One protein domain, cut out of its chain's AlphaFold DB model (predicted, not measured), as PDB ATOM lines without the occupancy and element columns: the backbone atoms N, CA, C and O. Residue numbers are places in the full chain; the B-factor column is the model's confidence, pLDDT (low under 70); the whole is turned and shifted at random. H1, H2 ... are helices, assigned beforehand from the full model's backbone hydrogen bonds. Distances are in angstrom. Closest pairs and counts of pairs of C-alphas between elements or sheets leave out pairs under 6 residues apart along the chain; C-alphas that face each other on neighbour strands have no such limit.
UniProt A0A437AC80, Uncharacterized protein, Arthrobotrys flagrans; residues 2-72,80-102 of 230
ATOM      1  N   GLU A   2     295.316 494.625 389.287       77.19
ATOM      2  CA  GLU A   2     293.982 494.479 389.898       77.19
ATOM      3  C   GLU A   2     292.806 494.976 389.040       77.19
ATOM      4  O   GLU A   2     291.697 494.471 389.166       77.19
ATOM      5  N   LYS A   3     293.030 495.923 388.120       86.62
ATOM      6  CA  LYS A   3     291.958 496.451 387.254       86.62
ATOM      7  C   LYS A   3     291.499 495.451 386.186       86.62
ATOM      8  O   LYS A   3     290.351 495.503 385.757       86.62
ATOM      9  N   THR A   4     292.383 494.553 385.753       86.19
ATOM     10  CA  THR A   4     292.111 493.575 384.690       86.19
ATOM     11  C   THR A   4     290.997 492.585 385.059       86.19
ATOM     12  O   THR A   4     290.033 492.505 384.298       86.19
ATOM     13  N   PRO A   5     291.045 491.870 386.205       83.25
ATOM     14  CA  PRO A   5     289.955 490.979 386.597       83.25
ATOM     15  C   PRO A   5     288.654 491.746 386.872       83.25
ATOM     16  O   PRO A   5     287.591 491.276 386.482       83.25
ATOM     17  N   GLY A   6     288.713 492.959 387.440       87.62
ATOM     18  CA  GLY A   6     287.520 493.799 387.621       87.62
ATOM     19  C   GLY A   6     286.822 494.141 386.296       87.62
ATOM     20  O   GLY A   6     285.601 494.028 386.184       87.62
ATOM     21  N   ALA A   7     287.591 494.472 385.253       88.88
ATOM     22  CA  ALA A   7     287.045 494.672 383.910       88.88
ATOM     23  C   ALA A   7     286.434 493.380 383.335       88.88
ATOM     24  O   ALA A   7     285.364 493.418 382.727       88.88
ATOM     25  N   LEU A   8     287.073 492.229 383.566       83.94
ATOM     26  CA  LEU A   8     286.571 490.917 383.147       83.94
ATOM     27  C   LEU A   8     285.240 490.562 383.822       83.94
ATOM     28  O   LEU A   8     284.320 490.094 383.155       83.94
ATOM     29  N   GLN A   9     285.093 490.871 385.110       88.81
ATOM     30  CA  GLN A   9     283.836 490.707 385.837       88.81
ATOM     31  C   GLN A   9     282.720 491.577 385.248       88.81
ATOM     32  O   GLN A   9     281.594 491.109 385.082       88.81
ATOM     33  N   MET A  10     283.016 492.834 384.901       90.19
ATOM     34  CA  MET A  10     282.039 493.719 384.259       90.19
ATOM     35  C   MET A  10     281.607 493.195 382.885       90.19
ATOM     36  O   MET A  10     280.416 493.216 382.576       90.19
ATOM     37  N   MET A  11     282.543 492.667 382.090       86.56
ATOM     38  CA  MET A  11     282.211 491.999 380.826       86.56
ATOM     39  C   MET A  11     281.341 490.756 381.050       86.56
ATOM     40  O   MET A  11     280.359 490.566 380.336       86.56
ATOM     41  N   GLY A  12     281.643 489.948 382.070       84.94
ATOM     42  CA  GLY A  12     280.825 488.796 382.455       84.94
ATOM     43  C   GLY A  12     279.390 489.185 382.822       84.94
ATOM     44  O   GLY A  12     278.447 488.576 382.322       84.94
ATOM     45  N   LYS A  13     279.206 490.253 383.613       89.00
ATOM     46  CA  LYS A  13     277.874 490.791 383.962       89.00
ATOM     47  C   LYS A  13     277.092 491.251 382.733       89.00
ATOM     48  O   LYS A  13     275.891 491.015 382.651       89.00
ATOM     49  N   LEU A  14     277.770 491.888 381.781       89.50
ATOM     50  CA  LEU A  14     277.158 492.319 380.526       89.50
ATOM     51  C   LEU A  14     276.685 491.114 379.696       89.50
ATOM     52  O   LEU A  14     275.542 491.088 379.250       89.50
ATOM     53  N   LEU A  15     277.541 490.101 379.525       83.00
ATOM     54  CA  LEU A  15     277.192 488.870 378.805       83.00
ATOM     55  C   LEU A  15     276.046 488.112 379.481       83.00
ATOM     56  O   LEU A  15     275.145 487.634 378.793       83.00
ATOM     57  N   PHE A  16     276.055 488.046 380.813       85.56
ATOM     58  CA  PHE A  16     274.969 487.461 381.591       85.56
ATOM     59  C   PHE A  16     273.652 488.212 381.363       85.56
ATOM     60  O   PHE A  16     272.664 487.590 380.991       85.56
ATOM     61  N   SER A  17     273.657 489.549 381.448       89.56
ATOM     62  CA  SER A  17     272.470 490.370 381.173       89.56
ATOM     63  C   SER A  17     271.881 490.096 379.786       89.56
ATOM     64  O   SER A  17     270.666 489.962 379.662       89.56
ATOM     65  N   TYR A  18     272.719 489.976 378.750       87.31
ATOM     66  CA  TYR A  18     272.250 489.646 377.401       87.31
ATOM     67  C   TYR A  18     271.674 488.229 377.306       87.31
ATOM     68  O   TYR A  18     270.644 488.026 376.664       87.31
ATOM     69  N   SER A  19     272.323 487.245 377.932       82.06
ATOM     70  CA  SER A  19     271.848 485.858 377.935       82.06
ATOM     71  C   SER A  19     270.493 485.733 378.632       82.06
ATOM     72  O   SER A  19     269.567 485.141 378.076       82.06
ATOM     73  N   SER A  20     270.341 486.337 379.810       85.50
ATOM     74  CA  SER A  20     269.090 486.270 380.566       85.50
ATOM     75  C   SER A  20     267.957 487.034 379.867       85.50
ATOM     76  O   SER A  20     266.815 486.578 379.892       85.50
ATOM     77  N   GLU A  21     268.240 488.140 379.165       87.75
ATOM     78  CA  GLU A  21     267.243 488.835 378.329       87.75
ATOM     79  C   GLU A  21     266.735 487.945 377.180       87.75
ATOM     80  O   GLU A  21     265.533 487.896 376.920       87.75
ATOM     81  N   LEU A  22     267.632 487.193 376.530       80.50
ATOM     82  CA  LEU A  22     267.280 486.270 375.444       80.50
ATOM     83  C   LEU A  22     266.475 485.054 375.918       80.50
ATOM     84  O   LEU A  22     265.679 484.512 375.153       80.50
ATOM     85  N   ILE A  23     266.702 484.602 377.150       81.19
ATOM     86  CA  ILE A  23     266.016 483.442 377.736       81.19
ATOM     87  C   ILE A  23     264.621 483.820 378.256       81.19
ATOM     88  O   ILE A  23     263.712 482.980 378.234       81.19
ATOM     89  N   ASN A  24     264.444 485.070 378.694       83.50
ATOM     90  CA  ASN A  24     263.202 485.574 379.272       83.50
ATOM     91  C   ASN A  24     262.118 485.835 378.217       83.50
ATOM     92  O   ASN A  24     262.326 486.527 377.223       83.50
ATOM     93  N   LEU A  25     260.910 485.337 378.481       76.31
ATOM     94  CA  LEU A  25     259.743 485.487 377.602       76.31
ATOM     95  C   LEU A  25     259.349 486.950 377.377       76.31
ATOM     96  O   LEU A  25     259.156 487.370 376.240       76.31
ATOM     97  N   ASP A  26     259.275 487.723 378.458       82.00
ATOM     98  CA  ASP A  26     258.754 489.093 378.415       82.00
ATOM     99  C   ASP A  26     259.714 490.068 377.718       82.00
ATOM    100  O   ASP A  26     259.298 491.095 377.185       82.00
ATOM    101  N   LEU A  27     261.010 489.735 377.698       83.94
ATOM    102  CA  LEU A  27     262.070 490.599 377.177       83.94
ATOM    103  C   LEU A  27     262.514 490.213 375.759       83.94
ATOM    104  O   LEU A  27     262.922 491.075 374.981       83.94
ATOM    105  N   SER A  28     262.381 488.942 375.377       76.25
ATOM    106  CA  SER A  28     262.955 488.381 374.143       76.25
ATOM    107  C   SER A  28     262.170 488.673 372.852       76.25
ATOM    108  O   SER A  28     262.480 488.123 371.794       76.25
ATOM    109  N   LYS A  29     261.176 489.577 372.907       81.00
ATOM    110  CA  LYS A  29     260.409 490.106 371.754       81.00
ATOM    111  C   LYS A  29     259.884 489.021 370.797       81.00
ATOM    112  O   LYS A  29     259.927 489.189 369.579       81.00
ATOM    113  N   GLY A  30     259.362 487.924 371.349       76.12
ATOM    114  CA  GLY A  30     258.709 486.857 370.580       76.12
ATOM    115  C   GLY A  30     259.575 485.628 370.292       76.12
ATOM    116  O   GLY A  30     259.188 484.806 369.461       76.12
ATOM    117  N   LEU A  31     260.724 485.475 370.959       77.12
ATOM    118  CA  LEU A  31     261.450 484.203 370.976       77.12
ATOM    119  C   LEU A  31     260.739 483.177 371.882       77.12
ATOM    120  O   LEU A  31     260.095 483.552 372.864       77.12
ATOM    121  N   PRO A  32     260.850 481.872 371.570       75.31
ATOM    122  CA  PRO A  32     260.320 480.828 372.434       75.31
ATOM    123  C   PRO A  32     261.061 480.811 373.785       75.31
ATOM    124  O   PRO A  32     262.270 481.071 373.830       75.31
ATOM    125  N   PRO A  33     260.367 480.465 374.886       75.81
ATOM    126  CA  PRO A  33     260.963 480.432 376.222       75.81
ATOM    127  C   PRO A  33     262.180 479.516 376.246       75.81
ATOM    128  O   PRO A  33     262.159 478.434 375.657       75.81
ATOM    129  N   SER A  34     263.238 479.922 376.953       75.31
ATOM    130  CA  SER A  34     264.469 479.119 377.070       75.31
ATOM    131  C   SER A  34     265.096 478.715 375.725       75.31
ATOM    132  O   SER A  34     265.846 477.735 375.676       75.31
ATOM    133  N   LEU A  35     264.796 479.459 374.650       74.94
ATOM    134  CA  LEU A  35     265.280 479.224 373.284       74.94
ATOM    135  C   LEU A  35     265.027 477.789 372.796       74.94
ATOM    136  O   LEU A  35     265.863 477.173 372.132       74.94
ATOM    137  N   VAL A  36     263.871 477.244 373.167       72.38
ATOM    138  CA  VAL A  36     263.464 475.877 372.842       72.38
ATOM    139  C   VAL A  36     262.987 475.801 371.388       72.38
ATOM    140  O   VAL A  36     262.218 476.642 370.933       72.38
ATOM    141  N   ALA A  37     263.454 474.786 370.653       70.38
ATOM    142  CA  ALA A  37     263.001 474.490 369.289       70.38
ATOM    143  C   ALA A  37     261.735 473.610 369.245       70.38
ATOM    144  O   ALA A  37     261.030 473.605 368.238       70.38
ATOM    145  N   ASP A  38     261.473 472.889 370.336       71.44
ATOM    146  CA  ASP A  38     260.373 471.937 370.496       71.44
ATOM    147  C   ASP A  38     259.205 472.549 371.293       71.44
ATOM    148  O   ASP A  38     259.070 473.763 371.444       71.44
ATOM    149  N   GLU A  39     258.355 471.678 371.830       74.69
ATOM    150  CA  GLU A  39     257.261 472.019 372.722       74.69
ATOM    151  C   GLU A  39     257.796 472.624 374.053       74.69
ATOM    152  O   GLU A  39     258.632 472.012 374.731       74.69
ATOM    153  N   PRO A  40     257.371 473.854 374.419       72.56
ATOM    154  CA  PRO A  40     257.886 474.585 375.581       72.56
ATOM    155  C   PRO A  40     257.594 474.003 376.965       72.56
ATOM    156  O   PRO A  40     258.235 474.425 377.928       72.56
ATOM    157  N   SER A  41     256.604 473.119 377.113       78.38
ATOM    158  CA  SER A  41     256.222 472.606 378.436       78.38
ATOM    159  C   SER A  41     257.113 471.445 378.878       78.38
ATOM    160  O   SER A  41     257.330 471.249 380.076       78.38
ATOM    161  N   LEU A  42     257.689 470.722 377.916       74.00
ATOM    162  CA  LEU A  42     258.526 469.547 378.152       74.00
ATOM    163  C   LEU A  42     260.033 469.824 378.067       74.00
ATOM    164  O   LEU A  42     260.831 469.008 378.533       74.00
ATOM    165  N   SER A  43     260.453 470.950 377.483       72.25
ATOM    166  CA  SER A  43     261.867 471.235 377.215       72.25
ATOM    167  C   SER A  43     262.339 472.542 377.854       72.25
ATOM    168  O   SER A  43     261.720 473.588 377.710       72.25
ATOM    169  N   PHE A  44     263.486 472.486 378.542       78.44
ATOM    170  CA  PHE A  44     264.105 473.618 379.254       78.44
ATOM    171  C   PHE A  44     265.572 473.817 378.839       78.44
ATOM    172  O   PHE A  44     266.443 474.048 379.680       78.44
ATOM    173  N   ALA A  45     265.852 473.669 377.540       70.25
ATOM    174  CA  ALA A  45     267.198 473.541 376.974       70.25
ATOM    175  C   ALA A  45     268.213 474.573 377.512       70.25
ATOM    176  O   ALA A  45     269.245 474.182 378.059       70.25
ATOM    177  N   MET A  46     267.919 475.876 377.414       74.88
ATOM    178  CA  MET A  46     268.877 476.923 377.806       74.88
ATOM    179  C   MET A  46     268.827 477.300 379.299       74.88
ATOM    180  O   MET A  46     269.719 477.988 379.788       74.88
ATOM    181  N   LYS A  47     267.855 476.799 380.073       82.44
ATOM    182  CA  LYS A  47     267.721 477.141 381.503       82.44
ATOM    183  C   LYS A  47     268.927 476.690 382.333       82.44
ATOM    184  O   LYS A  47     269.354 477.381 383.248       82.44
ATOM    185  N   ARG A  48     269.503 475.526 382.010       79.19
ATOM    186  CA  ARG A  48     270.714 475.023 382.690       79.19
ATOM    187  C   ARG A  48     271.956 475.847 382.359       79.19
ATOM    188  O   ARG A  48     272.848 475.947 383.190       79.19
ATOM    189  N   VAL A  49     272.011 476.417 381.157       79.50
ATOM    190  CA  VAL A  49     273.119 477.282 380.742       79.50
ATOM    191  C   VAL A  49     273.094 478.587 381.538       79.50
ATOM    192  O   VAL A  49     274.146 479.022 381.986       79.50
ATOM    193  N   ASP A  50     271.908 479.144 381.797       83.31
ATOM    194  CA  ASP A  50     271.722 480.345 382.627       83.31
ATOM    195  C   ASP A  50     272.220 480.143 384.071       83.31
ATOM    196  O   ASP A  50     273.046 480.911 384.558       83.31
ATOM    197  N   ILE A  51     271.822 479.032 384.709       86.19
ATOM    198  CA  ILE A  51     272.268 478.668 386.070       86.19
ATOM    199  C   ILE A  51     273.792 478.501 386.125       86.19
ATOM    200  O   ILE A  51     274.449 478.967 387.055       86.19
ATOM    201  N   ASN A  52     274.376 477.834 385.127       83.00
ATOM    202  CA  ASN A  52     275.820 477.660 385.095       83.00
ATOM    203  C   ASN A  52     276.547 478.998 384.883       83.00
ATOM    204  O   ASN A  52     277.572 479.240 385.513       83.00
ATOM    205  N   MET A  53     276.014 479.881 384.032       79.81
ATOM    206  CA  MET A  53     276.588 481.208 383.796       79.81
ATOM    207  C   MET A  53     276.605 482.057 385.077       79.81
ATOM    208  O   MET A  53     277.592 482.744 385.344       79.81
ATOM    209  N   GLU A  54     275.557 481.966 385.901       85.56
ATOM    210  CA  GLU A  54     275.503 482.605 387.222       85.56
ATOM    211  C   GLU A  54     276.564 482.043 388.184       85.56
ATOM    212  O   GLU A  54     277.237 482.808 388.889       85.56
ATOM    213  N   ALA A  55     276.771 480.721 388.181       88.31
ATOM    214  CA  ALA A  55     277.800 480.080 388.996       88.31
ATOM    215  C   ALA A  55     279.207 480.608 388.654       88.31
ATOM    216  O   ALA A  55     279.948 480.998 389.562       88.31
ATOM    217  N   TYR A  56     279.550 480.731 387.365       82.94
ATOM    218  CA  TYR A  56     280.848 481.296 386.959       82.94
ATOM    219  C   TYR A  56     280.976 482.774 387.272       82.94
ATOM    220  O   TYR A  56     282.051 483.230 387.654       82.94
ATOM    221  N   LEU A  57     279.899 483.545 387.123       87.56
ATOM    222  CA  LEU A  57     279.927 484.962 387.461       87.56
ATOM    223  C   LEU A  57     280.200 485.172 388.958       87.56
ATOM    224  O   LEU A  57     280.934 486.093 389.331       87.56
ATOM    225  N   THR A  58     279.639 484.302 389.797       90.88
ATOM    226  CA  THR A  58     279.852 484.299 391.248       90.88
ATOM    227  C   THR A  58     281.291 483.917 391.597       90.88
ATOM    228  O   THR A  58     281.939 484.629 392.368       90.88
ATOM    229  N   GLU A  59     281.832 482.860 390.984       87.69
ATOM    230  CA  GLU A  59     283.233 482.450 391.159       87.69
ATOM    231  C   GLU A  59     284.212 483.535 390.686       87.69
ATOM    232  O   GLU A  59     285.142 483.907 391.405       87.69
ATOM    233  N   LEU A  60     283.963 484.126 389.515       86.94
ATOM    234  CA  LEU A  60     284.750 485.239 388.996       86.94
ATOM    235  C   LEU A  60     284.695 486.437 389.950       86.94
ATOM    236  O   LEU A  60     285.725 487.050 390.223       86.94
ATOM    237  N   GLY A  61     283.517 486.740 390.504       88.19
ATOM    238  CA  GLY A  61     283.356 487.771 391.525       88.19
ATOM    239  C   GLY A  61     284.222 487.519 392.757       88.19
ATOM    240  O   GLY A  61     284.895 488.439 393.222       88.19
ATOM    241  N   TRP A  62     284.301 486.273 393.224       89.44
ATOM    242  CA  TRP A  62     285.203 485.900 394.312       89.44
ATOM    243  C   TRP A  62     286.689 486.068 393.948       89.44
ATOM    244  O   TRP A  62     287.474 486.557 394.759       89.44
ATOM    245  N   LEU A  63     287.098 485.752 392.723       86.38
ATOM    246  CA  LEU A  63     288.498 485.898 392.299       86.38
ATOM    247  C   LEU A  63     288.928 487.355 392.063       86.38
ATOM    248  O   LEU A  63     290.123 487.647 392.006       86.38
ATOM    249  N   THR A  64     287.971 488.278 391.935       86.75
ATOM    250  CA  THR A  64     288.232 489.702 391.651       86.75
ATOM    251  C   THR A  64     288.536 490.567 392.877       86.75
ATOM    252  O   THR A  64     288.740 491.774 392.729       86.75
ATOM    253  N   HIS A  65     288.597 489.989 394.080       88.00
ATOM    254  CA  HIS A  65     288.930 490.743 395.289       88.00
ATOM    255  C   HIS A  65     290.335 491.368 395.210       88.00
ATOM    256  O   HIS A  65     291.287 490.766 394.711       88.00
ATOM    257  N   SER A  66     290.465 492.600 395.715       88.25
ATOM    258  CA  SER A  66     291.746 493.316 395.739       88.25
ATOM    259  C   SER A  66     292.718 492.661 396.721       88.25
ATOM    260  O   SER A  66     292.345 492.284 397.835       88.25
ATOM    261  N   VAL A  67     293.986 492.550 396.314       88.69
ATOM    262  CA  VAL A  67     295.060 491.995 397.152       88.69
ATOM    263  C   VAL A  67     295.756 493.088 397.965       88.69
ATOM    264  O   VAL A  67     296.353 492.788 398.994       88.69
ATOM    265  N   THR A  68     295.610 494.353 397.562       87.62
ATOM    266  CA  THR A  68     296.202 495.540 398.204       87.62
ATOM    267  C   THR A  68     295.959 495.648 399.721       87.62
ATOM    268  O   THR A  68     296.902 495.999 400.430       87.62
ATOM    269  N   PRO A  69     294.779 495.308 400.282       91.06
ATOM    270  CA  PRO A  69     294.564 495.376 401.733       91.06
ATOM    271  C   PRO A  69     295.420 494.394 402.547       91.06
ATOM    272  O   PRO A  69     295.535 494.540 403.759       91.06
ATOM    273  N   HIS A  70     296.019 493.393 401.899       91.81
ATOM    274  CA  HIS A  70     296.778 492.326 402.555       91.81
ATOM    275  C   HIS A  70     298.283 492.623 402.637       91.81
ATOM    276  O   HIS A  70     299.056 491.746 403.024       91.81
ATOM    277  N   VAL A  71     298.722 493.835 402.279       92.94
ATOM    278  CA  VAL A  71     300.129 494.248 402.377       92.94
ATOM    279  C   VAL A  71     300.584 494.177 403.834       92.94
ATOM    280  O   VAL A  71     300.059 494.869 404.702       92.94
ATOM    281  N   GLN A  72     301.568 493.320 404.094       93.06
ATOM    282  CA  GLN A  72     302.244 493.211 405.384       93.06
ATOM    283  C   GLN A  72     303.618 493.860 405.305       93.06
ATOM    284  O   GLN A  72     304.260 493.829 404.254       93.06
ATOM    285  N   PRO A  80     308.035 498.300 404.401       90.19
ATOM    286  CA  PRO A  80     306.702 498.601 404.919       90.19
ATOM    287  C   PRO A  80     305.621 498.556 403.828       90.19
ATOM    288  O   PRO A  80     304.454 498.354 404.144       90.19
ATOM    289  N   ILE A  81     306.002 498.712 402.554       92.06
ATOM    290  CA  ILE A  81     305.107 498.653 401.394       92.06
ATOM    291  C   ILE A  81     305.695 497.680 400.374       92.06
ATOM    292  O   ILE A  81     306.863 497.784 400.004       92.06
ATOM    293  N   ASN A  82     304.867 496.758 399.888       92.19
ATOM    294  CA  ASN A  82     305.197 495.846 398.798       92.19
ATOM    295  C   ASN A  82     304.080 495.852 397.749       92.19
ATOM    296  O   ASN A  82     302.951 496.262 398.003       92.19
ATOM    297  N   SER A  83     304.414 495.433 396.530       88.62
ATOM    298  CA  SER A  83     303.498 495.514 395.388       88.62
ATOM    299  C   SER A  83     302.542 494.326 395.275       88.62
ATOM    300  O   SER A  83     301.609 494.385 394.474       88.62
ATOM    301  N   LEU A  84     302.816 493.222 395.989       90.25
ATOM    302  CA  LEU A  84     302.146 491.917 395.849       90.25
ATOM    303  C   LEU A  84     301.922 491.505 394.378       90.25
ATOM    304  O   LEU A  84     300.988 490.768 394.058       90.25
ATOM    305  N   ALA A  85     302.778 491.978 393.462       89.88
ATOM    306  CA  ALA A  85     302.494 491.948 392.031       89.88
ATOM    307  C   ALA A  85     302.331 490.516 391.514       89.88
ATOM    308  O   ALA A  85     301.390 490.230 390.778       89.88
ATOM    309  N   LEU A  86     303.193 489.599 391.963       89.62
ATOM    310  CA  LEU A  86     303.128 488.189 391.583       89.62
ATOM    311  C   LEU A  86     301.856 487.499 392.101       89.62
ATOM    312  O   LEU A  86     301.275 486.677 391.399       89.62
ATOM    313  N   ILE A  87     301.382 487.856 393.297       88.75
ATOM    314  CA  ILE A  87     300.128 487.326 393.853       88.75
ATOM    315  C   ILE A  87     298.946 487.847 393.025       88.75
ATOM    316  O   ILE A  87     298.115 487.060 392.577       88.75
ATOM    317  N   SER A  88     298.936 489.149 392.712       88.19
ATOM    318  CA  SER A  88     297.932 489.769 391.834       88.19
ATOM    319  C   SER A  88     297.883 489.105 390.448       88.19
ATOM    320  O   SER A  88     296.795 488.860 389.922       88.19
ATOM    321  N   VAL A  89     299.038 488.761 389.864       90.06
ATOM    322  CA  VAL A  89     299.127 488.043 388.576       90.06
ATOM    323  C   VAL A  89     298.494 486.654 388.672       90.06
ATOM    324  O   VAL A  89     297.739 486.268 387.782       90.06
ATOM    325  N   ARG A  90     298.757 485.900 389.746       87.81
ATOM    326  CA  ARG A  90     298.208 484.544 389.927       87.81
ATOM    327  C   ARG A  90     296.688 484.553 390.063       87.81
ATOM    328  O   ARG A  90     296.029 483.793 389.359       87.81
ATOM    329  N   CYS A  91     296.140 485.453 390.877       85.06
ATOM    330  CA  CYS A  91     294.688 485.630 390.989       85.06
ATOM    331  C   CYS A  91     294.073 486.059 389.648       85.06
ATOM    332  O   CYS A  91     293.051 485.525 389.231       85.06
ATOM    333  N   THR A  92     294.740 486.959 388.913       86.00
ATOM    334  CA  THR A  92     294.291 487.370 387.570       86.00
ATOM    335  C   THR A  92     294.314 486.203 386.582       86.00
ATOM    336  O   THR A  92     293.404 486.069 385.773       86.00
ATOM    337  N   THR A  93     295.322 485.335 386.660       86.38
ATOM    338  CA  THR A  93     295.416 484.138 385.812       86.38
ATOM    339  C   THR A  93     294.266 483.184 386.115       86.38
ATOM    340  O   THR A  93     293.605 482.738 385.190       86.38
ATOM    341  N   GLN A  94     293.950 482.944 387.390       84.56
ATOM    342  CA  GLN A  94     292.793 482.129 387.780       84.56
ATOM    343  C   GLN A  94     291.461 482.736 387.322       84.56
ATOM    344  O   GLN A  94     290.594 482.002 386.864       84.56
ATOM    345  N   ALA A  95     291.301 484.061 387.393       82.94
ATOM    346  CA  ALA A  95     290.111 484.748 386.890       82.94
ATOM    347  C   ALA A  95     289.980 484.635 385.360       82.94
ATOM    348  O   ALA A  95     288.881 484.430 384.844       82.94
ATOM    349  N   ILE A  96     291.100 484.733 384.633       80.69
ATOM    350  CA  ILE A  96     291.151 484.494 383.187       80.69
ATOM    351  C   ILE A  96     290.771 483.048 382.890       80.69
ATOM    352  O   ILE A  96     289.906 482.825 382.051       80.69
ATOM    353  N   GLU A  97     291.341 482.082 383.605       76.25
ATOM    354  CA  GLU A  97     290.952 480.686 383.457       76.25
ATOM    355  C   GLU A  97     289.464 480.492 383.780       76.25
ATOM    356  O   GLU A  97     288.770 479.934 382.958       76.25
ATOM    357  N   CYS A  98     288.886 481.054 384.845       72.62
ATOM    358  CA  CYS A  98     287.437 480.929 385.099       72.62
ATOM    359  C   CYS A  98     286.569 481.562 384.000       72.62
ATOM    360  O   CYS A  98     285.539 481.007 383.633       72.62
ATOM    361  N   SER A  99     287.002 482.682 383.409       64.00
ATOM    362  CA  SER A  99     286.336 483.248 382.223       64.00
ATOM    363  C   SER A  99     286.481 482.385 380.962       64.00
ATOM    364  O   SER A  99     285.726 482.559 380.006       64.00
ATOM    365  N   ARG A 100     287.459 481.474 380.956       54.31
ATOM    366  CA  ARG A 100     287.749 480.514 379.884       54.31
ATOM    367  C   ARG A 100     287.155 479.125 380.141       54.31
ATOM    368  O   ARG A 100     286.907 478.407 379.179       54.31
ATOM    369  N   ILE A 101     286.989 478.718 381.400       55.91
ATOM    370  CA  ILE A 101     286.811 477.327 381.822       55.91
ATOM    371  C   ILE A 101     285.402 476.850 381.479       55.91
ATOM    372  O   ILE A 101     284.415 477.147 382.142       55.91
ATOM    373  N   TYR A 102     285.378 475.996 380.467       43.00
ATOM    374  CA  TYR A 102     284.892 474.631 380.596       43.00
ATOM    375  C   TYR A 102     285.872 473.726 379.850       43.00
ATOM    376  O   TYR A 102     285.912 473.787 378.629       43.00
TER     377      TYR A 102
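AT A GLANCE: This is residues 2 to 72 and 80 to 102 of the 230 residues of an uncharacterized protein of Arthrobotrys flagrans (UniProt A0A437AC80). A slender up-and-down bundle of three helices forms a long rod: H1 and H2 lie side by side as a helical hairpin, and H3 is shifted along the rod so that its later part, residues 92 to 99, packs on the early part of H1. The long loop of residues 24 to 46 makes one end of the rod, and the stretches on both sides of a cut make the other. The printed part has 94 residues with three named helices, in the order H1, H2, H3, and no named strand; the class is all helix. The whole is loose, with a radius of gyration of the C-alphas of 18.0 A, and its C-alphas span 64 by 23 by 15 A.

IN THESE COORDINATES: Find C-alpha 3 at (291.958, 496.451, 387.254); there H1 begins, and it runs from residue 3 to residue 23, 30.5 A from first to last C-alpha. Read on through residues 24 to 46, which hold no named element, to Lys 47, with its C-alpha at (267.721, 477.141, 381.503). From there H2 runs through residues 47 to 63, 25.0 A long. Beyond the cut, look for Ala 85, where H3 begins; it spans residues 85 to 100, is 22.3 A long, and ends with C-alpha 100 at (287.749, 480.514, 379.884).

HOW THE PARTS SIT: Start with the hairpin of H1 and H2: they touch, their closest C-alphas being those of Gly 12 and Leu 57, 6.4 A apart. They run opposite ways at a shallow tilt of 15 degrees, and their centres are 10.2 A apart. Next look at H3, which touches H1 with residues 92 to 99 alone, while H1 touches it with residues 4 to 12 alone. The closest C-alphas of H1 and H3 are those of Pro 5 and Thr 92, 5.7 A apart, and the two helices run the same way at a shallow tilt of 16 degrees. H2 touches H3 with residues 56 to 63 alone; the closest C-alphas are those of Leu 63 and Ala 95, at 5.8 A. H2 and H3 run opposite ways at a shallow tilt of 2 degrees, with centres 16.8 A apart. In H1, H2 and H3, every backbone O i to N i+4 pair is within hydrogen-bond range.

THE WHOLE: The two C-alphas farthest apart are those of Glu 39 and Pro 80, at 64.7 A. The link from H1 to H2 is long, with 23 residues. The link from H2 to H3 runs across the cut: residues 73 to 79 are not printed, and C-alphas 72 and 80 are 7.0 A apart. The mean pLDDT of the printed part is 82.4; look at residues 99 to 102 for the four values under 70.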